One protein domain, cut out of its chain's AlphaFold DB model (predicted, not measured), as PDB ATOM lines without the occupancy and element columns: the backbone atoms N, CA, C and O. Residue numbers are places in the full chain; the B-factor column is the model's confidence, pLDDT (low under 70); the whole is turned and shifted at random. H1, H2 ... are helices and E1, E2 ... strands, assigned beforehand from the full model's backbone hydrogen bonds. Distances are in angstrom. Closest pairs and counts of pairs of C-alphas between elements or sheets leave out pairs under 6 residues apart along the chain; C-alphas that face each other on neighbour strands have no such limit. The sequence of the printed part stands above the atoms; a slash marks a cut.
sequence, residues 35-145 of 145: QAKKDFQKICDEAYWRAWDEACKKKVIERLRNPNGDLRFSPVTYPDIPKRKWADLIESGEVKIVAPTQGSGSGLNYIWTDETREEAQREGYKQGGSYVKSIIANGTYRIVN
ATOM      1  N   GLN A  35      45.038  22.589  70.892       74.31
ATOM      2  CA  GLN A  35      44.298  23.785  70.496       74.31
ATOM      3  C   GLN A  35      42.931  23.854  71.188       74.31
ATOM      4  O   GLN A  35      42.639  24.859  71.826       74.31
ATOM      5  N   ALA A  36      42.156  22.764  71.181       72.50
ATOM      6  CA  ALA A  36      40.861  22.709  71.866       72.50
ATOM      7  C   ALA A  36      40.992  22.951  73.381       72.50
ATOM      8  O   ALA A  36      40.173  23.649  73.975       72.50
ATOM      9  N   LYS A  37      42.066  22.447  74.008       72.69
ATOM     10  CA  LYS A  37      42.378  22.730  75.422       72.69
ATOM     11  C   LYS A  37      42.621  24.220  75.673       72.69
ATOM     12  O   LYS A  37      42.092  24.762  76.637       72.69
ATOM     13  N   LYS A  38      43.391  24.889  74.806       75.69
ATOM     14  CA  LYS A  38      43.648  26.338  74.902       75.69
ATOM     15  C   LYS A  38      42.376  27.159  74.693       75.69
ATOM     16  O   LYS A  38      42.147  28.113  75.429       75.69
ATOM     17  N   ASP A  39      41.548  26.780  73.724       74.69
ATOM     18  CA  ASP A  39      40.297  27.482  73.431       74.69
ATOM     19  C   ASP A  39      39.301  27.337  74.589       74.69
ATOM     20  O   ASP A  39      38.683  28.315  75.007       74.69
ATOM     21  N   PHE A  40      39.213  26.148  75.184       73.56
ATOM     22  CA  PHE A  40      38.399  25.914  76.373       73.56
ATOM     23  C   PHE A  40      38.906  26.679  77.595       73.56
ATOM     24  O   PHE A  40      38.114  27.315  78.283       73.56
ATOM     25  N   GLN A  41      40.221  26.691  77.834       74.94
ATOM     26  CA  GLN A  41      40.818  27.513  78.890       74.94
ATOM     27  C   GLN A  41      40.463  28.988  78.715       74.94
ATOM     28  O   GLN A  41      40.042  29.628  79.671       74.94
ATOM     29  N   LYS A  42      40.532  29.508  77.485       75.75
ATOM     30  CA  LYS A  42      40.133  30.884  77.185       75.75
ATOM     31  C   LYS A  42      38.653  31.142  77.487       75.75
ATOM     32  O   LYS A  42      38.332  32.177  78.062       75.75
ATOM     33  N   ILE A  43      37.758  30.215  77.138       76.31
ATOM     34  CA  ILE A  43      36.324  30.323  77.461       76.31
ATOM     35  C   ILE A  43      36.113  30.331  78.980       76.31
ATOM     36  O   ILE A  43      35.361  31.164  79.488       76.31
ATOM     37  N   CYS A  44      36.786  29.440  79.710       75.38
ATOM     38  CA  CYS A  44      36.723  29.398  81.169       75.38
ATOM     39  C   CYS A  44      37.253  30.690  81.800       75.38
ATOM     40  O   CYS A  44      36.613  31.216  82.707       75.38
ATOM     41  N   ASP A  45      38.365  31.227  81.300       73.38
ATOM     42  CA  ASP A  45      38.930  32.494  81.763       73.38
ATOM     43  C   ASP A  45      37.975  33.664  81.486       73.38
ATOM     44  O   ASP A  45      37.732  34.494  82.361       73.38
ATOM     45  N   GLU A  46      37.374  33.729  80.295       77.44
ATOM     46  CA  GLU A  46      36.371  34.746  79.965       77.44
ATOM     47  C   GLU A  46      35.133  34.643  80.866       77.44
ATOM     48  O   GLU A  46      34.640  35.665  81.352       77.44
ATOM     49  N   ALA A  47      34.644  33.428  81.126       78.62
ATOM     50  CA  ALA A  47      33.521  33.189  82.027       78.62
ATOM     51  C   ALA A  47      33.862  33.571  83.476       78.62
ATOM     52  O   ALA A  47      33.060  34.229  84.143       78.62
ATOM     53  N   TYR A  48      35.067  33.230  83.940       79.25
ATOM     54  CA  TYR A  48      35.577  33.625  85.249       79.25
ATOM     55  C   TYR A  48      35.594  35.142  85.402       79.25
ATOM     56  O   TYR A  48      35.015  35.671  86.352       79.25
ATOM     57  N   TRP A  49      36.198  35.856  84.451       81.44
ATOM     58  CA  TRP A  49      36.289  37.309  84.530       81.44
ATOM     59  C   TRP A  49      34.927  37.989  84.431       81.44
ATOM     60  O   TRP A  49      34.719  38.983  85.114       81.44
ATOM     61  N   ARG A  50      33.975  37.444  83.661       81.50
ATOM     62  CA  ARG A  50      32.591  37.948  83.640       81.50
ATOM     63  C   ARG A  50      31.904  37.796  84.995       81.50
ATOM     64  O   ARG A  50      31.335  38.761  85.491       81.50
ATOM     65  N   ALA A  51      31.987  36.613  85.603       81.69
ATOM     66  CA  ALA A  51      31.397  36.366  86.918       81.69
ATOM     67  C   ALA A  51      32.056  37.230  88.006       81.69
ATOM     68  O   ALA A  51      31.381  37.751  88.897       81.69
ATOM     69  N   TRP A  52      33.375  37.414  87.920       83.88
ATOM     70  CA  TRP A  52      34.122  38.283  88.821       83.88
ATOM     71  C   TRP A  52      33.727  39.754  88.654       83.88
ATOM     72  O   TRP A  52      33.428  40.414  89.651       83.88
ATOM     73  N   ASP A  53      33.661  40.249  87.413       85.75
ATOM     74  CA  ASP A  53      33.247  41.619  87.091       85.75
ATOM     75  C   ASP A  53      31.827  41.884  87.647       85.75
ATOM     76  O   ASP A  53      31.614  42.854  88.384       85.75
ATOM     77  N   GLU A  54      30.877  40.969  87.412       85.31
ATOM     78  CA  GLU A  54      29.502  41.071  87.920       85.31
ATOM     79  C   GLU A  54      29.453  41.109  89.457       85.31
ATOM     80  O   GLU A  54      28.806  41.980  90.052       85.31
ATOM     81  N   ALA A  55      30.170  40.200  90.123       85.44
ATOM     82  CA  ALA A  55      30.221  40.141  91.580       85.44
ATOM     83  C   ALA A  55      30.837  41.415  92.183       85.44
ATOM     84  O   ALA A  55      30.307  41.967  93.158       85.44
ATOM     85  N   CYS A  56      31.924  41.916  91.590       86.31
ATOM     86  CA  CYS A  56      32.561  43.164  91.991       86.31
ATOM     87  C   CYS A  56      31.609  44.351  91.832       86.31
ATOM     88  O   CYS A  56      31.399  45.096  92.794       86.31
ATOM     89  N   LYS A  57      30.983  44.499  90.660       88.62
ATOM     90  CA  LYS A  57      30.023  45.572  90.375       88.62
ATOM     91  C   LYS A  57      28.864  45.555  91.368       88.62
ATOM     92  O   LYS A  57      28.586  46.569  92.013       88.62
ATOM     93  N   LYS A  58      28.260  44.383  91.581       87.69
ATOM     94  CA  LYS A  58      27.159  44.189  92.532       87.69
ATOM     95  C   LYS A  58      27.552  44.589  93.952       87.69
ATOM     96  O   LYS A  58      26.817  45.334  94.602       87.69
ATOM     97  N   LYS A  59      28.724  44.158  94.433       87.69
ATOM     98  CA  LYS A  59      29.178  44.486  95.794       87.69
ATOM     99  C   LYS A  59      29.489  45.972  95.962       87.69
ATOM    100  O   LYS A  59      29.219  46.536  97.024       87.69
ATOM    101  N   VAL A  60      30.034  46.622  94.934       87.88
ATOM    102  CA  VAL A  60      30.279  48.070  94.952       87.88
ATOM    103  C   VAL A  60      28.965  48.842  95.016       87.88
ATOM    104  O   VAL A  60      28.820  49.694  95.891       87.88
ATOM    105  N   ILE A  61      27.988  48.502  94.174       89.12
ATOM    106  CA  ILE A  61      26.655  49.124  94.187       89.12
ATOM    107  C   ILE A  61      25.969  48.922  95.542       89.12
ATOM    108  O   ILE A  61      25.462  49.883  96.120       89.12
ATOM    109  N   GLU A  62      26.004  47.708  96.101       88.88
ATOM    110  CA  GLU A  62      25.450  47.409  97.430       88.88
ATOM    111  C   GLU A  62      26.068  48.319  98.505       88.88
ATOM    112  O   GLU A  62      25.358  48.951  99.293       88.88
ATOM    113  N   ARG A  63      27.401  48.468  98.502       87.81
ATOM    114  CA  ARG A  63      28.111  49.355  99.436       87.81
ATOM    115  C   ARG A  63      27.785  50.828  99.208       87.81
ATOM    116  O   ARG A  63      27.708  51.564 100.193       87.81
ATOM    117  N   LEU A  64      27.594  51.257  97.956       88.25
ATOM    118  CA  LEU A  64      27.188  52.619  97.596       88.25
ATOM    119  C   LEU A  64      25.738  52.932  98.015       88.25
ATOM    120  O   LEU A  64      25.428  54.048  98.435       88.25
ATOM    121  N   ARG A  65      24.851  51.941  97.981       89.38
ATOM    122  CA  ARG A  65      23.447  52.102  98.382       89.38
ATOM    123  C   ARG A  65      23.222  51.966  99.884       89.38
ATOM    124  O   ARG A  65      22.260  52.537 100.393       89.38
ATOM    125  N   ASN A  66      24.115  51.286 100.603       88.06
ATOM    126  CA  ASN A  66      24.030  51.168 102.056       88.06
ATOM    127  C   ASN A  66      24.168  52.554 102.730       88.06
ATOM    128  O   ASN A  66      25.239  53.160 102.628       88.06
ATOM    129  N   PRO A  67      23.151  53.065 103.448       81.75
ATOM    130  CA  PRO A  67      23.230  54.364 104.122       81.75
ATOM    131  C   PRO A  67      24.323  54.419 105.202       81.75
ATOM    132  O   PRO A  67      24.904  55.478 105.410       81.75
ATOM    133  N   ASN A  68      24.664  53.277 105.806       85.06
ATOM    134  CA  ASN A  68      25.679  53.149 106.858       85.06
ATOM    135  C   ASN A  68      27.058  52.732 106.318       85.06
ATOM    136  O   ASN A  68      27.949  52.403 107.090       85.06
ATOM    137  N   GLY A  69      27.230  52.646 104.995       76.69
ATOM    138  CA  GLY A  69      28.503  52.234 104.401       76.69
ATOM    139  C   GLY A  69      29.477  53.401 104.217       76.69
ATOM    140  O   GLY A  69      29.077  54.478 103.776       76.69
ATOM    141  N   ASP A  70      30.770  53.147 104.393       78.88
ATOM    142  CA  ASP A  70      31.806  54.193 104.289       78.88
ATOM    143  C   ASP A  70      32.348  54.419 102.872       78.88
ATOM    144  O   ASP A  70      33.158  55.314 102.639       78.88
ATOM    145  N   LEU A  71      31.918  53.611 101.896       82.38
ATOM    146  CA  LEU A  71      32.426  53.713 100.528       82.38
ATOM    147  C   LEU A  71      32.012  55.052  99.898       82.38
ATOM    148  O   LEU A  71      30.821  55.320  99.735       82.38
ATOM    149  N   ARG A  72      32.998  55.865  99.510       78.81
ATOM    150  CA  ARG A  72      32.817  57.124  98.778       78.81
ATOM    151  C   ARG A  72      33.821  57.197  97.636       78.81
ATOM    152  O   ARG A  72      35.008  56.961  97.850       78.81
ATOM    153  N   PHE A  73      33.352  57.556  96.447       79.62
ATOM    154  CA  PHE A  73      34.225  57.823  95.310       79.62
ATOM    155  C   PHE A  73      34.612  59.299  95.293       79.62
ATOM    156  O   PHE A  73      33.751  60.167  95.213       79.62
ATOM    157  N   SER A  74      35.919  59.552  95.411       78.19
ATOM    158  CA  SER A  74      36.573  60.850  95.197       78.19
ATOM    159  C   SER A  74      35.792  62.074  95.714       78.19
ATOM    160  O   SER A  74      35.467  62.978  94.944       78.19
ATOM    161  N   PRO A  75      35.519  62.142  97.031       81.75
ATOM    162  CA  PRO A  75      34.745  63.238  97.617       81.75
ATOM    163  C   PRO A  75      35.426  64.610  97.480       81.75
ATOM    164  O   PRO A  75      34.764  65.627  97.628       81.75
ATOM    165  N   VAL A  76      36.737  64.645  97.204       85.12
ATOM    166  CA  VAL A  76      37.497  65.880  96.955       85.12
ATOM    167  C   VAL A  76      37.251  66.414  95.539       85.12
ATOM    168  O   VAL A  76      37.057  67.611  95.365       85.12
ATOM    169  N   THR A  77      37.231  65.540  94.529       85.56
ATOM    170  CA  THR A  77      37.026  65.932  93.121       85.56
ATOM    171  C   THR A  77      35.546  66.155  92.799       85.56
ATOM    172  O   THR A  77      35.202  67.015  91.983       85.56
ATOM    173  N   TYR A  78      34.666  65.392  93.451       88.38
ATOM    174  CA  TYR A  78      33.219  65.428  93.247       88.38
ATOM    175  C   TYR A  78      32.465  65.543  94.579       88.38
ATOM    176  O   TYR A  78      31.756  64.610  94.969       88.38
ATOM    177  N   PRO A  79      32.604  66.667  95.304       87.38
ATOM    178  CA  PRO A  79      31.870  66.884  96.553       87.38
ATOM    179  C   PRO A  79      30.352  66.969  96.331       87.38
ATOM    180  O   PRO A  79      29.566  66.704  97.238       87.38
ATOM    181  N   ASP A  80      29.948  67.320  95.112       89.81
ATOM    182  CA  ASP A  80      28.579  67.502  94.640       89.81
ATOM    183  C   ASP A  80      27.896  66.202  94.186       89.81
ATOM    184  O   ASP A  80      26.671  66.172  94.061       89.81
ATOM    185  N   ILE A  81      28.644  65.116  93.955       88.62
ATOM    186  CA  ILE A  81      28.070  63.833  93.528       88.62
ATOM    187  C   ILE A  81      27.828  62.948  94.758       88.62
ATOM    188  O   ILE A  81      28.774  62.392  95.328       88.62
ATOM    189  N   PRO A  82      26.563  62.747  95.178       87.94
ATOM    190  CA  PRO A  82      26.269  61.910  96.325       87.94
ATOM    191  C   PRO A  82      26.523  60.433  96.009       87.94
ATOM    192  O   PRO A  82      26.410  59.966  94.876       87.94
ATOM    193  N   LYS A  83      26.773  59.655  97.061       87.88
ATOM    194  CA  LYS A  83      27.069  58.217  97.003       87.88
ATOM    195  C   LYS A  83      26.053  57.390  96.196       87.88
ATOM    196  O   LYS A  83      26.443  56.478  95.476       87.88
ATOM    197  N   ARG A  84      24.760  57.725  96.284       88.31
ATOM    198  CA  ARG A  84      23.703  57.061  95.500       88.31
ATOM    199  C   ARG A  84      23.835  57.340  94.003       88.31
ATOM    200  O   ARG A  84      23.773  56.401  93.226       88.31
ATOM    201  N   LYS A  85      24.138  58.587  93.625       91.19
ATOM    202  CA  LYS A  85      24.355  58.972  92.225       91.19
ATOM    203  C   LYS A  85      25.538  58.212  91.621       91.19
ATOM    204  O   LYS A  85      25.447  57.773  90.488       91.19
ATOM    205  N   TRP A  86      26.599  57.953  92.390       90.81
ATOM    206  CA  TRP A  86      27.684  57.067  91.939       90.81
ATOM    207  C   TRP A  86      27.218  55.644  91.614       90.81
ATOM    208  O   TRP A  86      27.719  55.058  90.661       90.81
ATOM    209  N   ALA A  87      26.272  55.081  92.371       90.31
ATOM    210  CA  ALA A  87      25.730  53.758  92.060       90.31
ATOM    211  C   ALA A  87      24.977  53.775  90.725       90.31
ATOM    212  O   ALA A  87      25.187  52.893  89.898       90.31
ATOM    213  N   ASP A  88      24.171  54.811  90.498       92.44
ATOM    214  CA  ASP A  88      23.374  54.956  89.278       92.44
ATOM    215  C   ASP A  88      24.268  55.204  88.045       92.44
ATOM    216  O   ASP A  88      24.033  54.648  86.971       92.44
ATOM    217  N   LEU A  89      25.360  55.962  88.204       92.62
ATOM    218  CA  LEU A  89      26.383  56.170  87.168       92.62
ATOM    219  C   LEU A  89      27.128  54.873  86.803       92.62
ATOM    220  O   LEU A  89      27.495  54.665  85.647       92.62
ATOM    221  N   ILE A  90      27.341  53.980  87.772       92.06
ATOM    222  CA  ILE A  90      27.972  52.671  87.540       92.06
ATOM    223  C   ILE A  90      26.998  51.691  86.873       92.06
ATOM    224  O   ILE A  90      27.395  50.910  86.006       92.06
ATOM    225  N   GLU A  91      25.724  51.708  87.264       90.44
ATOM    226  CA  GLU A  91      24.692  50.864  86.651       90.44
ATOM    227  C   GLU A  91      24.391  51.268  85.207       90.44
ATOM    228  O   GLU A  91      24.321  50.398  84.342       90.44
ATOM    229  N   SER A  92      24.281  52.572  84.936       91.62
ATOM    230  CA  SER A  92      24.099  53.117  83.579       91.62
ATOM    231  C   SER A  92      25.321  52.916  82.678       91.62
ATOM    232  O   SER A  92      25.206  52.995  81.457       91.62
ATOM    233  N   GLY A  93      26.484  52.628  83.269       88.50
ATOM    234  CA  GLY A  93      27.732  52.439  82.543       88.50
ATOM    235  C   GLY A  93      28.422  53.743  82.155       88.50
ATOM    236  O   GLY A  93      29.370  53.685  81.386       88.50
ATOM    237  N   GLU A  94      27.998  54.890  82.692       91.19
ATOM    238  CA  GLU A  94      28.703  56.172  82.536       91.19
ATOM    239  C   GLU A  94      30.039  56.191  83.301       91.19
ATOM    240  O   GLU A  94      30.989  56.885  82.929       91.19
ATOM    241  N   VAL A  95      30.121  55.400  84.375       91.69
ATOM    242  CA  VAL A  95      31.328  55.184  85.175       91.69
ATOM    243  C   VAL A  95      31.641  53.696  85.218       91.69
ATOM    244  O   VAL A  95      30.784  52.876  85.543       91.69
ATOM    245  N   LYS A  96      32.904  53.340  84.981       91.56
ATOM    246  CA  LYS A  96      33.406  51.985  85.220       91.56
ATOM    247  C   LYS A  96      34.276  51.933  86.462       91.56
ATOM    248  O   LYS A  96      35.039  52.855  86.750       91.56
ATOM    249  N   ILE A  97      34.172  50.824  87.186       90.44
ATOM    250  CA  ILE A  97      35.016  50.546  88.347       90.44
ATOM    251  C   ILE A  97      36.346  49.990  87.844       90.44
ATOM    252  O   ILE A  97      36.382  49.142  86.955       90.44
ATOM    253  N   VAL A  98      37.443  50.442  88.437       88.31
ATOM    254  CA  VAL A  98      38.786  49.920  88.185       88.31
ATOM    255  C   VAL A  98      39.248  49.225  89.459       88.31
ATOM    256  O   VAL A  98      39.538  49.870  90.468       88.31
ATOM    257  N   ALA A  99      39.254  47.897  89.437       85.81
ATOM    258  CA  ALA A  99      39.484  47.069  90.613       85.81
ATOM    259  C   ALA A  99      40.852  46.371  90.544       85.81
ATOM    260  O   ALA A  99      41.263  45.947  89.461       85.81
ATOM    261  N   PRO A 100      41.571  46.249  91.674       81.56
ATOM    262  CA  PRO A 100      42.844  45.548  91.701       81.56
ATOM    263  C   PRO A 100      42.632  44.047  91.503       81.56
ATOM    264  O   PRO A 100      41.786  43.439  92.159       81.56
ATOM    265  N   THR A 101      43.416  43.454  90.610       74.44
ATOM    266  CA  THR A 101      43.400  42.008  90.323       74.44
ATOM    267  C   THR A 101      44.449  41.253  91.134       74.44
ATOM    268  O   THR A 101      44.325  40.051  91.351       74.44
ATOM    269  N   GLN A 102      45.467  41.964  91.619       64.19
ATOM    270  CA  GLN A 102      46.537  41.436  92.459       64.19
ATOM    271  C   GLN A 102      46.449  42.073  93.852       64.19
ATOM    272  O   GLN A 102      46.135  43.255  93.978       64.19
ATOM    273  N   GLY A 103      46.683  41.278  94.903       52.00
ATOM    274  CA  GLY A 103      46.338  41.562  96.309       52.00
ATOM    275  C   GLY A 103      46.970  42.790  96.989       52.00
ATOM    276  O   GLY A 103      46.895  42.890  98.209       52.00
ATOM    277  N   SER A 104      47.572  43.720  96.248       50.41
ATOM    278  CA  SER A 104      48.278  44.909  96.743       50.41
ATOM    279  C   SER A 104      47.852  46.211  96.044       50.41
ATOM    280  O   SER A 104      48.671  47.089  95.779       50.41
ATOM    281  N   GLY A 105      46.562  46.366  95.736       54.38
ATOM    282  CA  GLY A 105      46.028  47.625  95.211       54.38
ATOM    283  C   GLY A 105      45.629  48.641  96.289       54.38
ATOM    284  O   GLY A 105      45.034  48.274  97.300       54.38
ATOM    285  N   SER A 106      45.860  49.931  96.028       58.25
ATOM    286  CA  SER A 106      45.461  51.120  96.807       58.25
ATOM    287  C   SER A 106      43.939  51.356  96.923       58.25
ATOM    288  O   SER A 106      43.504  52.469  97.211       58.25
ATOM    289  N   GLY A 107      43.115  50.322  96.738       71.44
ATOM    290  CA  GLY A 107      41.655  50.398  96.777       71.44
ATOM    291  C   GLY A 107      41.003  50.454  95.393       71.44
ATOM    292  O   GLY A 107      41.654  50.293  94.365       71.44
ATOM    293  N   LEU A 108      39.680  50.623  95.372       82.44
ATOM    294  CA  LEU A 108      38.902  50.723  94.136       82.44
ATOM    295  C   LEU A 108      39.098  52.099  93.493       82.44
ATOM    296  O   LEU A 108      38.927  53.124  94.151       82.44
ATOM    297  N   ASN A 109      39.383  52.103  92.198       86.88
ATOM    298  CA  ASN A 109      39.418  53.293  91.360       86.88
ATOM    299  C   ASN A 109      38.180  53.336  90.453       86.88
ATOM    300  O   ASN A 109      37.349  52.423  90.452       86.88
ATOM    301  N   TYR A 110      38.042  54.411  89.686       89.94
ATOM    302  CA  TYR A 110      36.955  54.599  88.734       89.94
ATOM    303  C   TYR A 110      37.461  55.351  87.505       89.94
ATOM    304  O   TYR A 110      38.475  56.049  87.566       89.94
ATOM    305  N   ILE A 111      36.747  55.203  86.396       91.06
ATOM    306  CA  ILE A 111      36.991  55.945  85.163       91.06
ATOM    307  C   ILE A 111      35.650  56.322  84.534       91.06
ATOM    308  O   ILE A 111      34.703  55.532  84.569       91.06
ATOM    309  N   TRP A 112      35.559  57.526  83.979       91.75
ATOM    310  CA  TRP A 112      34.429  57.909  83.135       91.75
ATOM    311  C   TRP A 112      34.547  57.204  81.788       91.75
ATOM    312  O   TRP A 112      35.640  57.125  81.226       91.75
ATOM    313  N   THR A 113      33.441  56.680  81.263       90.31
ATOM    314  CA  THR A 113      33.450  56.036  79.939       90.31
ATOM    315  C   THR A 113      33.555  57.030  78.795       90.31
ATOM    316  O   THR A 113      34.076  56.679  77.740       90.31
ATOM    317  N   ASP A 114      33.072  58.252  79.008       88.88
ATOM    318  CA  ASP A 114      33.200  59.366  78.078       88.88
ATOM    319  C   ASP A 114      34.097  60.443  78.695       88.88
ATOM    320  O   ASP A 114      33.721  61.124  79.653       88.88
ATOM    321  N   GLU A 115      35.303  60.585  78.142       85.44
ATOM    322  CA  GLU A 115      36.276  61.577  78.602       85.44
ATOM    323  C   GLU A 115      35.912  63.008  78.179       85.44
ATOM    324  O   GLU A 115      36.499  63.949  78.702       85.44
ATOM    325  N   THR A 116      34.952  63.215  77.271       87.31
ATOM    326  CA  THR A 116      34.565  64.559  76.798       87.31
ATOM    327  C   THR A 116      33.624  65.297  77.750       87.31
ATOM    328  O   THR A 116      33.447  66.509  77.635       87.31
ATOM    329  N   ARG A 117      33.052  64.585  78.724       88.06
ATOM    330  CA  ARG A 117      32.108  65.137  79.697       88.06
ATOM    331  C   ARG A 117      32.749  66.120  80.666       88.06
ATOM    332  O   ARG A 117      33.905  65.964  81.050       88.06
ATOM    333  N   GLU A 118      31.951  67.070  81.150       88.88
ATOM    334  CA  GLU A 118      32.385  68.080  82.121       88.88
ATOM    335  C   GLU A 118      33.022  67.450  83.369       88.88
ATOM    336  O   GLU A 118      34.071  67.904  83.830       88.88
ATOM    337  N   GLU A 119      32.447  66.361  83.888       86.56
ATOM    338  CA  GLU A 119      32.992  65.661  85.049       86.56
ATOM    339  C   GLU A 119      34.400  65.117  84.767       86.56
ATOM    340  O   GLU A 119      35.325  65.360  85.542       86.56
ATOM    341  N   ALA A 120      34.601  64.481  83.612       86.38
ATOM    342  CA  ALA A 120      35.895  63.960  83.180       86.38
ATOM    343  C   ALA A 120      36.921  65.059  82.837       86.38
ATOM    344  O   ALA A 120      38.113  64.780  82.706       86.38
ATOM    345  N   GLN A 121      36.491  66.318  82.733       89.56
ATOM    346  CA  GLN A 121      37.376  67.456  82.497       89.56
ATOM    347  C   GLN A 121      37.864  68.140  83.782       89.56
ATOM    348  O   GLN A 121      38.738  69.008  83.700       89.56
ATOM    349  N   ARG A 122      37.369  67.738  84.963       88.81
ATOM    350  CA  ARG A 122      37.789  68.321  86.247       88.81
ATOM    351  C   ARG A 122      39.263  68.035  86.543       88.81
ATOM    352  O   ARG A 122      39.736  66.908  86.402       88.81
ATOM    353  N   GLU A 123      39.974  69.042  87.050       86.00
ATOM    354  CA  GLU A 123      41.417  68.956  87.335       86.00
ATOM    355  C   GLU A 123      41.776  67.798  88.277       86.00
ATOM    356  O   GLU A 123      42.693  67.029  87.992       86.00
ATOM    357  N   GLY A 124      41.002  67.593  89.349       83.88
ATOM    358  CA  GLY A 124      41.227  66.474  90.272       83.88
ATOM    359  C   GLY A 124      41.087  65.097  89.607       83.88
ATOM    360  O   GLY A 124      41.766  64.147  89.996       83.88
ATOM    361  N   TYR A 125      40.255  64.982  88.568       86.50
ATOM    362  CA  TYR A 125      40.139  63.755  87.785       86.50
ATOM    363  C   TYR A 125      41.294  63.605  86.799       86.50
ATOM    364  O   TYR A 125      41.866  62.526  86.723       86.50
ATOM    365  N   LYS A 126      41.702  64.671  86.101       85.75
ATOM    366  CA  LYS A 126      42.862  64.637  85.189       85.75
ATOM    367  C   LYS A 126      44.148  64.223  85.906       85.75
ATOM    368  O   LYS A 126      44.903  63.399  85.392       85.75
ATOM    369  N   GLN A 127      44.359  64.733  87.121       81.75
ATOM    370  CA  GLN A 127      45.500  64.362  87.963       81.75
ATOM    371  C   GLN A 127      45.474  62.874  88.348       81.75
ATOM    372  O   GLN A 127      46.490  62.189  88.225       81.75
ATOM    373  N   GLY A 128      44.314  62.346  88.756       80.56
ATOM    374  CA  GLY A 128      44.153  60.925  89.092       80.56
ATOM    375  C   GLY A 128      44.134  59.990  87.875       80.56
ATOM    376  O   GLY A 128      44.607  58.857  87.953       80.56
ATOM    377  N   GLY A 129      43.635  60.459  86.732       81.12
ATOM    378  CA  GLY A 129      43.421  59.664  85.524       81.12
ATOM    379  C   GLY A 129      44.714  59.094  84.948       81.12
ATOM    380  O   GLY A 129      44.743  57.937  84.536       81.12
ATOM    381  N   SER A 130      45.807  59.857  84.998       82.19
ATOM    382  CA  SER A 130      47.140  59.400  84.576       82.19
ATOM    383  C   SER A 130      47.628  58.195  85.388       82.19
ATOM    384  O   SER A 130      48.182  57.247  84.830       82.19
ATOM    385  N   TYR A 131      47.380  58.198  86.702       83.44
ATOM    386  CA  TYR A 131      47.699  57.073  87.582       83.44
ATOM    387  C   TYR A 131      46.804  55.864  87.292       83.44
ATOM    388  O   TYR A 131      47.306  54.756  87.124       83.44
ATOM    389  N   VAL A 132      45.490  56.068  87.160       83.25
ATOM    390  CA  VAL A 132      44.545  54.977  86.864       83.25
ATOM    391  C   VAL A 132      44.872  54.306  85.522       83.25
ATOM    392  O   VAL A 132      44.864  53.080  85.421       83.25
ATOM    393  N   LYS A 133      45.232  55.083  84.495       84.81
ATOM    394  CA  LYS A 133      45.647  54.547  83.189       84.81
ATOM    395  C   LYS A 133      46.936  53.722  83.285       84.81
ATOM    396  O   LYS A 133      47.022  52.673  82.648       84.81
ATOM    397  N   SER A 134      47.913  54.136  84.098       84.06
ATOM    398  CA  SER A 134      49.181  53.402  84.234       84.06
ATOM    399  C   SER A 134      49.023  52.069  84.972       84.06
ATOM    400  O   SER A 134      49.600  51.067  84.554       84.06
ATOM    401  N   ILE A 135      48.191  52.005  86.015       82.31
ATOM    402  CA  ILE A 135      47.934  50.751  86.745       82.31
ATOM    403  C   ILE A 135      47.111  49.743  85.926       82.31
ATOM    404  O   ILE A 135      47.312  48.538  86.063       82.31
ATOM    405  N   ILE A 136      46.235  50.216  85.031       84.38
ATOM    406  CA  ILE A 136      45.548  49.352  84.056       84.38
ATOM    407  C   ILE A 136      46.560  48.801  83.044       84.38
ATOM    408  O   ILE A 136      46.581  47.598  82.797       84.38
ATOM    409  N   ALA A 137      47.429  49.656  82.494       83.94
ATOM    410  CA  ALA A 137      48.446  49.245  81.521       83.94
ATOM    411  C   ALA A 137      49.432  48.212  82.095       83.94
ATOM    412  O   ALA A 137      49.847  47.294  81.391       83.94
ATOM    413  N   ASN A 138      49.753  48.319  83.385       80.31
ATOM    414  CA  ASN A 138      50.633  47.384  84.088       80.31
ATOM    415  C   ASN A 138      49.947  46.057  84.476       80.31
ATOM    416  O   ASN A 138      50.591  45.194  85.069       80.31
ATOM    417  N   GLY A 139      48.650  45.884  84.187       74.88
ATOM    418  CA  GLY A 139      47.899  44.651  84.456       74.88
ATOM    419  C   GLY A 139      47.587  44.384  85.934       74.88
ATOM    420  O   GLY A 139      47.050  43.327  86.266       74.88
ATOM    421  N   THR A 140      47.895  45.325  86.831       76.75
ATOM    422  CA  THR A 140      47.621  45.203  88.274       76.75
ATOM    423  C   THR A 140      46.165  45.520  88.619       76.75
ATOM    424  O   THR A 140      45.687  45.164  89.700       76.75
ATOM    425  N   TYR A 141      45.453  46.174  87.697       82.88
ATOM    426  CA  TYR A 141      44.039  46.506  87.807       82.88
ATOM    427  C   TYR A 141      43.292  46.149  86.530       82.88
ATOM    428  O   TYR A 141      43.837  46.185  85.427       82.88
ATOM    429  N   ARG A 142      42.003  45.863  86.693       85.75
ATOM    430  CA  ARG A 142      41.069  45.566  85.614       85.75
ATOM    431  C   ARG A 142      39.892  46.530  85.661       85.75
ATOM    432  O   ARG A 142      39.408  46.895  86.732       85.75
ATOM    433  N   ILE A 143      39.427  46.914  84.478       88.38
ATOM    434  CA  ILE A 143      38.155  47.610  84.310       88.38
ATOM    435  C   ILE A 143      37.032  46.577  84.444       88.38
ATOM    436  O   ILE A 143      36.947  45.650  83.640       88.38
ATOM    437  N   VAL A 144      36.185  46.760  85.449       85.44
ATOM    438  CA  VAL A 144      34.974  45.970  85.681       85.44
ATOM    439  C   VAL A 144      33.910  46.407  84.675       85.44
ATOM    440  O   VAL A 144      33.639  47.607  84.553       85.44
ATOM    441  N   ASN A 145      33.319  45.451  83.959       78.94
ATOM    442  CA  ASN A 145      32.229  45.705  83.008       78.94
ATOM    443  C   ASN A 145      30.849  45.509  83.657       78.94
ATOM    444  O   ASN A 145      30.693  44.547  84.432       78.94
TER     445      ASN A 145
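Overview. This is residues 35 to 145 of the 145 residues of an uncharacterized protein of Helicobacter cinaedi (strain PAGU611) (UniProt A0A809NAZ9). A small three-stranded sheet is the middle of the body, between H3, slanting over one face, and a helical hairpin of H1 and H2. Residues 35 to 48 of the long H1 stick out as an arm that makes the length. The 111 printed residues hold three named helices and three named strands, ordered H1 H2 E1 E2 H3 E3; the antiparallel sheet runs E2 E1 E3, and the class is mostly helix. The whole is only just compact, close to loose, with a radius of gyration of the C-alphas of 15.4 A and spans of 52 by 30 by 27 A.

Arrangement. E1, residues 95 to 100, is the inner strand between E2, residues 109 to 112, and E3, residues 141 to 143. E1 and E2 form a hairpin, with N 98 and O 109 2.8 A apart, within hydrogen-bond range; across E1 and E3, N 99 and O 142 are 2.9 A apart, also within range. H3, residues 123 to 137, is on one face, making two layers, helix over sheet, at a height over the sheet of 8.8 A; its closest C-alpha pair with E2 is Asn 109 and Val 132, 7.0 A. E2, H3 and E3 form a split strand-helix-strand unit, two strands running the same way with E1 between them, and its crossover is right-handed. H2, residues 83 to 91, stands up from the sheet at 64 degrees; its C-alpha 89 is 5.4 A from C-alpha 95 of E1, their closest pair. H1, residues 35 to 65, only grazes the sheet with residues 49 to 60. Its residues 57 to 65 touch H2, closest at the C-alphas of Ile 61 and Ala 87, 5.2 A, at a shallow tilt of 26 degrees, opposite ways. H1 and H2 have every O i to N i+4 pair within hydrogen-bond range, H3 9 of 11.

Along the chain. H1 spans 44.9 A from C-alpha 35 at (44.298, 23.785, 70.496), H3 21.7 A and E1 16.4 A. E3 ends at C-alpha 143, (38.155, 47.610, 84.310).

Size, cuts and confidence. The C-alphas farthest apart, of Gln 35 and Asp 80, are 52.4 A apart. The printed part has no cut; the link H1 to H2 is long, 17 residues. Residues 102 to 106 have pLDDT under 70.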